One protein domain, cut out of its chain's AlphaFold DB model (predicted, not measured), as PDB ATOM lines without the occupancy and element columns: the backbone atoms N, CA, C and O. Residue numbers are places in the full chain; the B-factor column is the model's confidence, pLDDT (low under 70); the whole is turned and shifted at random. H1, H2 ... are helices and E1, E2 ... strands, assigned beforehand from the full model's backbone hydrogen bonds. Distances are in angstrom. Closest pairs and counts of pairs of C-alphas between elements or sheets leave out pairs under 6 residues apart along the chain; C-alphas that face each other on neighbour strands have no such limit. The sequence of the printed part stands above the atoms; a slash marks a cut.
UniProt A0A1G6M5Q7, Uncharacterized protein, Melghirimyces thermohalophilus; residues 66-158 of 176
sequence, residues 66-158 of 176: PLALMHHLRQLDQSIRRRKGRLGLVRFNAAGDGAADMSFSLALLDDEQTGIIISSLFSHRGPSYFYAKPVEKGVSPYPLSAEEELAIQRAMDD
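AT A GLANCE: This is residues 66 to 158 of the 176 residues of an uncharacterized protein of Melghirimyces thermohalophilus (UniProt A0A1G6M5Q7). A four-stranded sheet has H2 packed slantwise over E1 and E2 on one face, while H1 runs along the edge strand E1 at the opposite face, its residues 67 to 72 sticking out free. The 93 printed residues have two named helices and four named strands, in the order H1 E1 E2 E3 E4 H2. The antiparallel sheet, E1 E2 E3 E4, is a meander, each strand the antiparallel neighbour of the one before; the class is mixed. The whole is compact, with a radius of gyration of the C-alphas of 13.4 A and spans of 39 by 31 by 20 A.

IN THESE COORDINATES: E1, residues 86 to 92, begins at C-alpha 86 (232.907, 197.237, 258.611) and is 20.2 A long. E2 is residues 103 to 109, E3 115 to 121 and E4 129 to 135. H1, residues 66 to 81, is 22.4 A long from C-alpha 66 (216.817, 191.616, 274.079). H2, residues 146 to 157, is 16.2 A long.

HOW THE PARTS SIT: N 88 and O 107 of hairpin E1 and E2 are 2.9 A apart, N 106 and O 118 of hairpin E2 and E3 2.7 A, and N 119 and O 131 of hairpin E3 and E4 2.8 A. The sheet is twisted, up to 4.2 A off its best plane. H2's height over the sheet is 6.7 A; its closest C-alphas to E1 are Ala 155 and Gly 88, 4.0 A. H1's height is 10.5 A; its closest C-alphas to E1 are Asp 77 and Leu 87, 6.7 A. The helices, on opposite faces, give three layers, a sheet between helices. In H1 and H2 every O i to N i+4 pair is within hydrogen-bond range.

THE WHOLE: The C-alphas farthest apart, Glu 112 and Arg 125, are 39.4 A apart. The printed part has no cut and no long link. Its mean pLDDT is 73.1; residues 66 to 85, 94 to 102, 123 to 128 and 158 are under 70.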
ATOM      1  N   PRO A  66     215.353 191.689 274.271       54.53
ATOM      2  CA  PRO A  66     216.817 191.616 274.079       54.53
ATOM      3  C   PRO A  66     217.328 190.573 273.064       54.53
ATOM      4  O   PRO A  66     218.330 190.807 272.386       54.53
ATOM      5  N   LEU A  67     216.688 189.400 272.972       51.53
ATOM      6  CA  LEU A  67     217.251 188.227 272.274       51.53
ATOM      7  C   LEU A  67     216.914 188.186 270.777       51.53
ATOM      8  O   LEU A  67     217.778 187.871 269.958       51.53
ATOM      9  N   ALA A  68     215.679 188.547 270.418       54.03
ATOM     10  CA  ALA A  68     215.255 188.671 269.023       54.03
ATOM     11  C   ALA A  68     216.017 189.802 268.315       54.03
ATOM     12  O   ALA A  68     216.533 189.609 267.212       54.03
ATOM     13  N   LEU A  69     216.206 190.930 269.010       58.19
ATOM     14  CA  LEU A  69     217.032 192.041 268.546       58.19
ATOM     15  C   LEU A  69     218.483 191.602 268.304       58.19
ATOM     16  O   LEU A  69     219.059 191.924 267.270       58.19
ATOM     17  N   MET A  70     219.064 190.791 269.194       54.81
ATOM     18  CA  MET A  70     220.406 190.224 268.999       54.81
ATOM     19  C   MET A  70     220.504 189.321 267.768       54.81
ATOM     20  O   MET A  70     221.501 189.375 267.045       54.81
ATOM     21  N   HIS A  71     219.493 188.487 267.516       59.06
ATOM     22  CA  HIS A  71     219.472 187.643 266.323       59.06
ATOM     23  C   HIS A  71     219.401 188.493 265.051       59.06
ATOM     24  O   HIS A  71     220.153 188.256 264.105       59.06
ATOM     25  N   HIS A  72     218.559 189.526 265.062       63.06
ATOM     26  CA  HIS A  72     218.392 190.427 263.931       63.06
ATOM     27  C   HIS A  72     219.655 191.261 263.665       63.06
ATOM     28  O   HIS A  72     220.119 191.328 262.529       63.06
ATOM     29  N   LEU A  73     220.287 191.799 264.714       62.69
ATOM     30  CA  LEU A  73     221.550 192.536 264.613       62.69
ATOM     31  C   LEU A  73     222.691 191.663 264.073       62.69
ATOM     32  O   LEU A  73     223.473 192.130 263.251       62.69
ATOM     33  N   ARG A  74     222.761 190.379 264.457       64.06
ATOM     34  CA  ARG A  74     223.740 189.432 263.885       64.06
ATOM     35  C   ARG A  74     223.489 189.141 262.407       64.06
ATOM     36  O   ARG A  74     224.441 189.028 261.638       64.06
ATOM     37  N   GLN A  75     222.230 189.000 261.996       66.31
ATOM     38  CA  GLN A  75     221.889 188.799 260.585       66.31
ATOM     39  C   GLN A  75     222.225 190.038 259.743       66.31
ATOM     40  O   GLN A  75     222.781 189.908 258.649       66.31
ATOM     41  N   LEU A  76     221.953 191.231 260.277       63.03
ATOM     42  CA  LEU A  76     222.356 192.510 259.690       63.03
ATOM     43  C   LEU A  76     223.877 192.600 259.541       63.03
ATOM     44  O   LEU A  76     224.348 192.848 258.432       63.03
ATOM     45  N   ASP A  77     224.634 192.294 260.595       62.78
ATOM     46  CA  ASP A  77     226.101 192.277 260.575       62.78
ATOM     47  C   ASP A  77     226.646 191.343 259.481       62.78
ATOM     48  O   ASP A  77     227.404 191.765 258.608       62.78
ATOM     49  N   GLN A  78     226.158 190.101 259.405       56.91
ATOM     50  CA  GLN A  78     226.562 189.165 258.347       56.91
ATOM     51  C   GLN A  78     226.237 189.675 256.933       56.91
ATOM     52  O   GLN A  78     227.012 189.461 255.995       56.91
ATOM     53  N   SER A  79     225.098 190.346 256.755       58.47
ATOM     54  CA  SER A  79     224.692 190.908 255.463       58.47
ATOM     55  C   SER A  79     225.535 192.122 255.047       58.47
ATOM     56  O   SER A  79     225.792 192.313 253.856       58.47
ATOM     57  N   ILE A  80     226.000 192.905 256.022       57.44
ATOM     58  CA  ILE A  80     226.838 194.095 255.850       57.44
ATOM     59  C   ILE A  80     228.286 193.694 255.558       57.44
ATOM     60  O   ILE A  80     228.877 194.189 254.593       57.44
ATOM     61  N   ARG A  81     228.825 192.715 256.295       55.44
ATOM     62  CA  ARG A  81     230.163 192.151 256.051       55.44
ATOM     63  C   ARG A  81     230.303 191.586 254.640       55.44
ATOM     64  O   ARG A  81     231.307 191.813 253.968       55.44
ATOM     65  N   ARG A  82     229.257 190.924 254.122       53.44
ATOM     66  CA  ARG A  82     229.216 190.438 252.726       53.44
ATOM     67  C   ARG A  82     229.333 191.554 251.680       53.44
ATOM     68  O   ARG A  82     229.686 191.260 250.541       53.44
ATOM     69  N   ARG A  83     229.069 192.816 252.039       54.06
ATOM     70  CA  ARG A  83     229.206 193.989 251.158       54.06
ATOM     71  C   ARG A  83     230.502 194.782 251.372       54.06
ATOM     72  O   ARG A  83     230.601 195.880 250.837       54.06
ATOM     73  N   LYS A  84     231.486 194.234 252.103       56.84
ATOM     74  CA  LYS A  84     232.712 194.934 252.546       56.84
ATOM     75  C   LYS A  84     232.459 196.119 253.491       56.84
ATOM     76  O   LYS A  84     233.291 197.012 253.606       56.84
ATOM     77  N   GLY A  85     231.305 196.141 254.155       63.19
ATOM     78  CA  GLY A  85     231.078 197.057 255.263       63.19
ATOM     79  C   GLY A  85     231.769 196.537 256.520       63.19
ATOM     80  O   GLY A  85     231.742 195.337 256.800       63.19
ATOM     81  N   ARG A  86     232.377 197.444 257.270       76.50
ATOM     82  CA  ARG A  86     232.907 197.237 258.611       76.50
ATOM     83  C   ARG A  86     231.874 197.694 259.629       76.50
ATOM     84  O   ARG A  86     231.286 198.763 259.464       76.50
ATOM     85  N   LEU A  87     231.651 196.897 260.666       80.62
ATOM     86  CA  LEU A  87     230.608 197.149 261.652       80.62
ATOM     87  C   LEU A  87     231.178 197.094 263.067       80.62
ATOM     88  O   LEU A  87     231.938 196.187 263.396       80.62
ATOM     89  N   GLY A  88     230.796 198.058 263.900       82.44
ATOM     90  CA  GLY A  88     231.189 198.128 265.302       82.44
ATOM     91  C   GLY A  88     229.988 198.474 266.163       82.44
ATOM     92  O   GLY A  88     229.342 199.488 265.933       82.44
ATOM     93  N   LEU A  89     229.673 197.635 267.148       82.06
ATOM     94  CA  LEU A  89     228.556 197.850 268.064       82.06
ATOM     95  C   LEU A  89     229.078 198.041 269.490       82.06
ATOM     96  O   LEU A  89     229.886 197.260 269.998       82.06
ATOM     97  N   VAL A  90     228.578 199.072 270.158       82.12
ATOM     98  CA  VAL A  90     228.789 199.342 271.580       82.12
ATOM     99  C   VAL A  90     227.421 199.437 272.229       82.12
ATOM    100  O   VAL A  90     226.583 200.213 271.787       82.12
ATOM    101  N   ARG A  91     227.182 198.642 273.272       80.75
ATOM    102  CA  ARG A  91     226.014 198.796 274.146       80.75
ATOM    103  C   ARG A  91     226.450 199.508 275.411       80.75
ATOM    104  O   ARG A  91     227.556 199.266 275.889       80.75
ATOM    105  N   PHE A  92     225.591 200.377 275.914       77.94
ATOM    106  CA  PHE A  92     225.865 201.154 277.110       77.94
ATOM    107  C   PHE A  92     224.567 201.528 277.819       77.94
ATOM    108  O   PHE A  92     223.461 201.397 277.282       77.94
ATOM    109  N   ASN A  93     224.717 202.024 279.037       73.81
ATOM    110  CA  ASN A  93     223.623 202.547 279.826       73.81
ATOM    111  C   ASN A  93     223.704 204.079 279.873       73.81
ATOM    112  O   ASN A  93     224.556 204.644 280.556       73.81
ATOM    113  N   ALA A  94     222.801 204.749 279.156       67.19
ATOM    114  CA  ALA A  94     222.664 206.206 279.191       67.19
ATOM    115  C   ALA A  94     221.730 206.710 280.309       67.19
ATOM    116  O   ALA A  94     221.665 207.913 280.557       67.19
ATOM    117  N   ALA A  95     220.973 205.814 280.954       58.50
ATOM    118  CA  ALA A  95     219.847 206.144 281.829       58.50
ATOM    119  C   ALA A  95     220.153 206.025 283.338       58.50
ATOM    120  O   ALA A  95     219.278 206.322 284.154       58.50
ATOM    121  N   GLY A  96     221.382 205.662 283.720       60.50
ATOM    122  CA  GLY A  96     221.818 205.553 285.118       60.50
ATOM    123  C   GLY A  96     221.503 204.201 285.774       60.50
ATOM    124  O   GLY A  96     220.990 203.280 285.133       60.50
ATOM    125  N   ASP A  97     221.858 204.069 287.056       49.38
ATOM    126  CA  ASP A  97     221.832 202.798 287.795       49.38
ATOM    127  C   ASP A  97     220.433 202.156 287.808       49.38
ATOM    128  O   ASP A  97     219.475 202.708 288.352       49.38
ATOM    129  N   GLY A  98     220.325 200.969 287.203       52.88
ATOM    130  CA  GLY A  98     219.115 200.136 287.196       52.88
ATOM    131  C   GLY A  98     218.488 199.890 285.820       52.88
ATOM    132  O   GLY A  98     217.646 199.003 285.696       52.88
ATOM    133  N   ALA A  99     218.897 200.616 284.776       52.72
ATOM    134  CA  ALA A  99     218.494 200.304 283.405       52.72
ATOM    135  C   ALA A  99     219.403 199.215 282.810       52.72
ATOM    136  O   ALA A  99     220.627 199.295 282.912       52.72
ATOM    137  N   ALA A 100     218.816 198.203 282.162       55.91
ATOM    138  CA  ALA A 100     219.577 197.300 281.297       55.91
ATOM    139  C   ALA A 100     220.309 198.114 280.206       55.91
ATOM    140  O   ALA A 100     219.858 199.212 279.878       55.91
ATOM    141  N   ASP A 101     221.397 197.587 279.622       61.81
ATOM    142  CA  ASP A 101     222.175 198.231 278.539       61.81
ATOM    143  C   ASP A 101     221.346 198.377 277.245       61.81
ATOM    144  O   ASP A 101     221.548 197.676 276.249       61.81
ATOM    145  N   MET A 102     220.327 199.234 277.281       69.56
ATOM    146  CA  MET A 102     219.327 199.429 276.234       69.56
ATOM    147  C   MET A 102     219.734 200.527 275.253       69.56
ATOM    148  O   MET A 102     219.133 200.628 274.188       69.56
ATOM    149  N   SER A 103     220.752 201.326 275.589       80.12
ATOM    150  CA  SER A 103     221.349 202.282 274.654       80.12
ATOM    151  C   SER A 103     222.454 201.602 273.849       80.12
ATOM    152  O   SER A 103     223.109 200.663 274.319       80.12
ATOM    153  N   PHE A 104     222.653 202.047 272.612       82.44
ATOM    154  CA  PHE A 104     223.691 201.496 271.747       82.44
ATOM    155  C   PHE A 104     224.241 202.529 270.769       82.44
ATOM    156  O   PHE A 104     223.535 203.454 270.384       82.44
ATOM    157  N   SER A 105     225.479 202.323 270.333       85.00
ATOM    158  CA  SER A 105     226.140 203.042 269.248       85.00
ATOM    159  C   SER A 105     226.657 202.023 268.235       85.00
ATOM    160  O   SER A 105     227.373 201.087 268.589       85.00
ATOM    161  N   LEU A 106     226.254 202.177 266.978       83.94
ATOM    162  CA  LEU A 106     226.521 201.280 265.862       83.94
ATOM    163  C   LEU A 106     227.251 202.043 264.758       83.94
ATOM    164  O   LEU A 106     226.661 202.894 264.096       83.94
ATOM    165  N   ALA A 107     228.524 201.731 264.546       85.81
ATOM    166  CA  ALA A 107     229.316 202.255 263.445       85.81
ATOM    167  C   ALA A 107     229.206 201.317 262.249       85.81
ATOM    168  O   ALA A 107     229.406 200.112 262.377       85.81
ATOM    169  N   LEU A 108     228.917 201.888 261.088       80.50
ATOM    170  CA  LEU A 108     228.893 201.221 259.799       80.50
ATOM    171  C   LEU A 108     229.806 202.003 258.860       80.50
ATOM    172  O   LEU A 108     229.452 203.102 258.436       80.50
ATOM    173  N   LEU A 109     230.971 201.444 258.554       80.31
ATOM    174  CA  LEU A 109     232.018 202.081 257.755       80.31
ATOM    175  C   LEU A 109     232.335 201.247 256.513       80.31
ATOM    176  O   LEU A 109     232.111 200.041 256.488       80.31
ATOM    177  N   ASP A 110     232.873 201.873 255.478       76.06
ATOM    178  CA  ASP A 110     233.465 201.191 254.330       76.06
ATOM    179  C   ASP A 110     234.973 200.933 254.530       76.06
ATOM    180  O   ASP A 110     235.558 201.222 255.580       76.06
ATOM    181  N   ASP A 111     235.627 200.377 253.508       77.50
ATOM    182  CA  ASP A 111     237.076 200.137 253.504       77.50
ATOM    183  C   ASP A 111     237.912 201.430 253.607       77.50
ATOM    184  O   ASP A 111     239.063 201.384 254.041       77.50
ATOM    185  N   GLU A 112     237.340 202.583 253.244       78.50
ATOM    186  CA  GLU A 112     237.951 203.910 253.388       78.50
ATOM    187  C   GLU A 112     237.636 204.551 254.754       78.50
ATOM    188  O   GLU A 112     237.890 205.743 254.956       78.50
ATOM    189  N   GLN A 113     237.099 203.770 255.703       83.44
ATOM    190  CA  GLN A 113     236.714 204.204 257.051       83.44
ATOM    191  C   GLN A 113     235.676 205.336 257.034       83.44
ATOM    192  O   GLN A 113     235.626 206.178 257.931       83.44
ATOM    193  N   THR A 114     234.861 205.387 255.985       80.06
ATOM    194  CA  THR A 114     233.825 206.396 255.781       80.06
ATOM    195  C   THR A 114     232.454 205.736 255.877       80.06
ATOM    196  O   THR A 114     232.252 204.626 255.395       80.06
ATOM    197  N   GLY A 115     231.498 206.389 256.528       80.94
ATOM    198  CA  GLY A 115     230.174 205.819 256.748       80.94
ATOM    199  C   GLY A 115     229.359 206.590 257.778       80.94
ATOM    200  O   GLY A 115     229.341 207.821 257.755       80.94
ATOM    201  N   ILE A 116     228.650 205.877 258.653       82.44
ATOM    202  CA  ILE A 116     227.806 206.468 259.700       82.44
ATOM    203  C   ILE A 116     228.054 205.828 261.052       82.44
ATOM    204  O   ILE A 116     228.343 204.639 261.144       82.44
ATOM    205  N   ILE A 117     227.843 206.614 262.099       83.25
ATOM    206  CA  ILE A 117     227.554 206.119 263.439       83.25
ATOM    207  C   ILE A 117     226.081 206.389 263.760       83.25
ATOM    208  O   ILE A 117     225.606 207.507 263.564       83.25
ATOM    209  N   ILE A 118     225.359 205.371 264.225       82.94
ATOM    210  CA  ILE A 118     223.966 205.451 264.681       82.94
ATOM    211  C   ILE A 118     223.946 205.201 266.184       82.94
ATOM    212  O   ILE A 118     224.393 204.152 266.630       82.94
ATOM    213  N   SER A 119     223.386 206.124 266.954       81.94
ATOM    214  CA  SER A 119     223.266 206.015 268.405       81.94
ATOM    215  C   SER A 119     221.802 206.032 268.819       81.94
ATOM    216  O   SER A 119     221.055 206.922 268.419       81.94
ATOM    217  N   SER A 120     221.396 205.071 269.643       81.00
ATOM    218  CA  SER A 120     220.111 205.061 270.333       81.00
ATOM    219  C   SER A 120     220.332 205.376 271.803       81.00
ATOM    220  O   SER A 120     221.066 204.663 272.491       81.00
ATOM    221  N   LEU A 121     219.701 206.447 272.274       77.81
ATOM    222  CA  LEU A 121     219.682 206.847 273.672       77.81
ATOM    223  C   LEU A 121     218.314 206.507 274.252       77.81
ATOM    224  O   LEU A 121     217.306 207.151 273.944       77.81
ATOM    225  N   PHE A 122     218.297 205.476 275.091       73.12
ATOM    226  CA  PHE A 122     217.092 205.026 275.770       73.12
ATOM    227  C   PHE A 122     216.783 205.928 276.969       73.12
ATOM    228  O   PHE A 122     217.660 206.210 277.787       73.12
ATOM    229  N   SER A 123     215.525 206.352 277.098       66.50
ATOM    230  CA  SER A 123     215.047 207.153 278.228       66.50
ATOM    231  C   SER A 123     213.938 206.423 278.975       66.50
ATOM    232  O   SER A 123     212.969 205.967 278.379       66.50
ATOM    233  N   HIS A 124     214.050 206.344 280.304       62.94
ATOM    234  CA  HIS A 124     213.057 205.665 281.146       62.94
ATOM    235  C   HIS A 124     211.805 206.516 281.423       62.94
ATOM    236  O   HIS A 124     210.784 206.003 281.872       62.94
ATOM    237  N   ARG A 125     211.878 207.835 281.201       64.50
ATOM    238  CA  ARG A 125     210.804 208.794 281.528       64.50
ATOM    239  C   ARG A 125     210.364 209.640 280.330       64.50
ATOM    240  O   ARG A 125     209.750 210.687 280.516       64.50
ATOM    241  N   GLY A 126     210.693 209.218 279.112       65.50
ATOM    242  CA  GLY A 126     210.397 209.966 277.894       65.50
ATOM    243  C   GLY A 126     210.686 209.166 276.622       65.50
ATOM    244  O   GLY A 126     211.010 207.983 276.710       65.50
ATOM    245  N   PRO A 127     210.568 209.793 275.439       64.19
ATOM    246  CA  PRO A 127     210.869 209.130 274.177       64.19
ATOM    247  C   PRO A 127     212.354 208.755 274.100       64.19
ATOM    248  O   PRO A 127     213.220 209.505 274.556       64.19
ATOM    249  N   SER A 128     212.642 207.593 273.514       67.81
ATOM    250  CA  SER A 128     214.011 207.218 273.151       67.81
ATOM    251  C   SER A 128     214.419 207.967 271.889       67.81
ATOM    252  O   SER A 128     213.617 208.119 270.966       67.81
ATOM    253  N   TYR A 129     215.659 208.443 271.850       73.81
ATOM    254  CA  TYR A 129     216.159 209.239 270.737       73.81
ATOM    255  C   TYR A 129     217.142 208.442 269.896       73.81
ATOM    256  O   TYR A 129     217.988 207.725 270.426       73.81
ATOM    257  N   PHE A 130     217.057 208.623 268.581       77.44
ATOM    258  CA  PHE A 130     218.011 208.077 267.629       77.44
ATOM    259  C   PHE A 130     218.751 209.224 266.956       77.44
ATOM    260  O   PHE A 130     218.141 210.174 266.466       77.44
ATOM    261  N   TYR A 131     220.071 209.125 266.937       76.38
ATOM    262  CA  TYR A 131     220.953 210.087 266.299       76.38
ATOM    263  C   TYR A 131     221.847 209.368 265.314       76.38
ATOM    264  O   TYR A 131     222.222 208.218 265.524       76.38
ATOM    265  N   ALA A 132     222.210 210.064 264.247       80.56
ATOM    266  CA  ALA A 132     223.126 209.531 263.266       80.56
ATOM    267  C   ALA A 132     224.119 210.622 262.861       80.56
ATOM    268  O   ALA A 132     223.716 211.757 262.595       80.56
ATOM    269  N   LYS A 133     225.417 210.304 262.856       82.88
ATOM    270  CA  LYS A 133     226.484 211.256 262.511       82.88
ATOM    271  C   LYS A 133     227.361 210.682 261.400       82.88
ATOM    272  O   LYS A 133     227.754 209.518 261.483       82.88
ATOM    273  N   PRO A 134     227.683 211.463 260.357       80.12
ATOM    274  CA  PRO A 134     228.576 210.997 259.308       80.12
ATOM    275  C   PRO A 134     229.991 210.801 259.856       80.12
ATOM    276  O   PRO A 134     230.471 211.592 260.665       80.12
ATOM    277  N   VAL A 135     230.670 209.773 259.361       79.38
ATOM    278  CA  VAL A 135     232.081 209.497 259.633       79.38
ATOM    279  C   VAL A 135     232.827 209.583 258.308       79.38
ATOM    280  O   VAL A 135     232.456 208.917 257.347       79.38
ATOM    281  N   GLU A 136     233.869 210.402 258.233       79.44
ATOM    282  CA  GLU A 136     234.765 210.521 257.085       79.44
ATOM    283  C   GLU A 136     236.178 210.131 257.502       79.44
ATOM    284  O   GLU A 136     236.779 210.790 258.348       79.44
ATOM    285  N   LYS A 137     236.734 209.075 256.893       81.94
ATOM    286  CA  LYS A 137     238.088 208.580 257.210       81.94
ATOM    287  C   LYS A 137     238.319 208.393 258.716       81.94
ATOM    288  O   LYS A 137     239.373 208.742 259.243       81.94
ATOM    289  N   GLY A 138     237.295 207.906 259.405       78.44
ATOM    290  CA  GLY A 138     237.331 207.637 260.830       78.44
ATOM    291  C   GLY A 138     237.074 208.799 261.772       78.44
ATOM    292  O   GLY A 138     237.067 208.591 262.981       78.44
ATOM    293  N   VAL A 139     236.824 210.000 261.251       79.94
ATOM    294  CA  VAL A 139     236.492 211.172 262.065       79.94
ATOM    295  C   VAL A 139     235.144 211.745 261.656       79.94
ATOM    296  O   VAL A 139     234.765 211.715 260.490       79.94
ATOM    297  N   SER A 140     234.399 212.281 262.615       77.19
ATOM    298  CA  SER A 140     233.138 212.970 262.346       77.19
ATOM    299  C   SER A 140     233.351 214.486 262.406       77.19
ATOM    300  O   SER A 140     234.067 214.964 263.288       77.19
ATOM    301  N   PRO A 141     232.719 215.276 261.517       71.00
ATOM    302  CA  PRO A 141     232.694 216.735 261.642       71.00
ATOM    303  C   PRO A 141     231.864 217.207 262.848       71.00
ATOM    304  O   PRO A 141     231.962 218.364 263.253       71.00
ATOM    305  N   TYR A 142     231.050 216.320 263.425       75.69
ATOM    306  CA  TYR A 142     230.282 216.553 264.644       75.69
ATOM    307  C   TYR A 142     230.973 215.922 265.855       75.69
ATOM    308  O   TYR A 142     231.548 214.840 265.711       75.69
ATOM    309  N   PRO A 143     230.858 216.533 267.048       83.75
ATOM    310  CA  PRO A 143     231.402 215.961 268.273       83.75
ATOM    311  C   PRO A 143     230.789 214.585 268.546       83.75
ATOM    312  O   PRO A 143     229.570 214.407 268.430       83.75
ATOM    313  N   LEU A 144     231.636 213.625 268.902       85.56
ATOM    314  CA  LEU A 144     231.260 212.250 269.206       85.56
ATOM    315  C   LEU A 144     231.240 212.021 270.721       85.56
ATOM    316  O   LEU A 144     231.957 212.695 271.461       85.56
ATOM    317  N   SER A 145     230.389 211.108 271.186       87.19
ATOM    318  CA  SER A 145     230.486 210.583 272.551       87.19
ATOM    319  C   SER A 145     231.592 209.529 272.646       87.19
ATOM    320  O   SER A 145     232.056 209.006 271.629       87.19
ATOM    321  N   ALA A 146     231.993 209.172 273.866       88.19
ATOM    322  CA  ALA A 146     233.016 208.149 274.076       88.19
ATOM    323  C   ALA A 146     232.581 206.779 273.513       88.19
ATOM    324  O   ALA A 146     233.388 206.034 272.964       88.19
ATOM    325  N   GLU A 147     231.290 206.462 273.607       87.06
ATOM    326  CA  GLU A 147     230.695 205.226 273.096       87.06
ATOM    327  C   GLU A 147     230.650 205.201 271.564       87.06
ATOM    328  O   GLU A 147     230.884 204.159 270.953       87.06
ATOM    329  N   GLU A 148     230.398 206.352 270.936       86.56
ATOM    330  CA  GLU A 148     230.430 206.515 269.481       86.56
ATOM    331  C   GLU A 148     231.848 206.363 268.927       86.56
ATOM    332  O   GLU A 148     232.056 205.645 267.948       86.56
ATOM    333  N   GLU A 149     232.834 206.993 269.570       89.38
ATOM    334  CA  GLU A 149     234.249 206.839 269.218       89.38
ATOM    335  C   GLU A 149     234.702 205.386 269.365       89.38
ATOM    336  O   GLU A 149     235.356 204.845 268.470       89.38
ATOM    337  N   LEU A 150     234.292 204.718 270.445       87.81
ATOM    338  CA  LEU A 150     234.599 203.309 270.668       87.81
ATOM    339  C   LEU A 150     233.949 202.404 269.611       87.81
ATOM    340  O   LEU A 150     234.565 201.437 269.165       87.81
ATOM    341  N   ALA A 151     232.720 202.700 269.184       87.12
ATOM    342  CA  ALA A 151     232.047 201.940 268.134       87.12
ATOM    343  C   ALA A 151     232.762 202.089 266.785       87.12
ATOM    344  O   ALA A 151     232.939 201.100 266.072       87.12
ATOM    345  N   ILE A 152     233.231 203.298 266.462       87.56
ATOM    346  CA  ILE A 152     234.041 203.572 265.269       87.56
ATOM    347  C   ILE A 152     235.372 202.818 265.332       87.56
ATOM    348  O   ILE A 152     235.732 202.157 264.359       87.56
ATOM    349  N   GLN A 153     236.066 202.851 266.474       89.62
ATOM    350  CA  GLN A 153     237.303 202.089 266.680       89.62
ATOM    351  C   GLN A 153     237.068 200.587 266.494       89.62
ATOM    352  O   GLN A 153     237.782 199.954 265.725       89.62
ATOM    353  N   ARG A 154     236.002 200.028 267.084       86.25
ATOM    354  CA  ARG A 154     235.637 198.613 266.891       86.25
ATOM    355  C   ARG A 154     235.381 198.270 265.429       86.25
ATOM    356  O   ARG A 154     235.820 197.222 264.980       86.25
ATOM    357  N   ALA A 155     234.705 199.144 264.683       86.00
ATOM    358  CA  ALA A 155     234.513 198.937 263.251       86.00
ATOM    359  C   ALA A 155     235.848 198.969 262.481       86.00
ATOM    360  O   ALA A 155     235.993 198.288 261.470       86.00
ATOM    361  N   MET A 156     236.834 199.751 262.918       85.00
ATOM    362  CA  MET A 156     238.139 199.828 262.252       85.00
ATOM    363  C   MET A 156     239.058 198.657 262.567       85.00
ATOM    364  O   MET A 156     239.714 198.178 261.637       85.00
ATOM    365  N   ASP A 157     239.114 198.265 263.840       81.25
ATOM    366  CA  ASP A 157     240.109 197.343 264.387       81.25
ATOM    367  C   ASP A 157     239.852 195.907 263.951       81.25
ATOM    368  O   ASP A 157     240.789 195.235 263.542       81.25
ATOM    369  N   ASP A 158     238.597 195.464 263.952       61.97
ATOM    370  CA  ASP A 158     238.220 194.159 263.434       61.97
ATOM    371  C   ASP A 158     236.733 194.173 263.104       61.97
ATOM    372  O   ASP A 158     235.883 194.452 263.952       61.97
TER     373      ASP A 158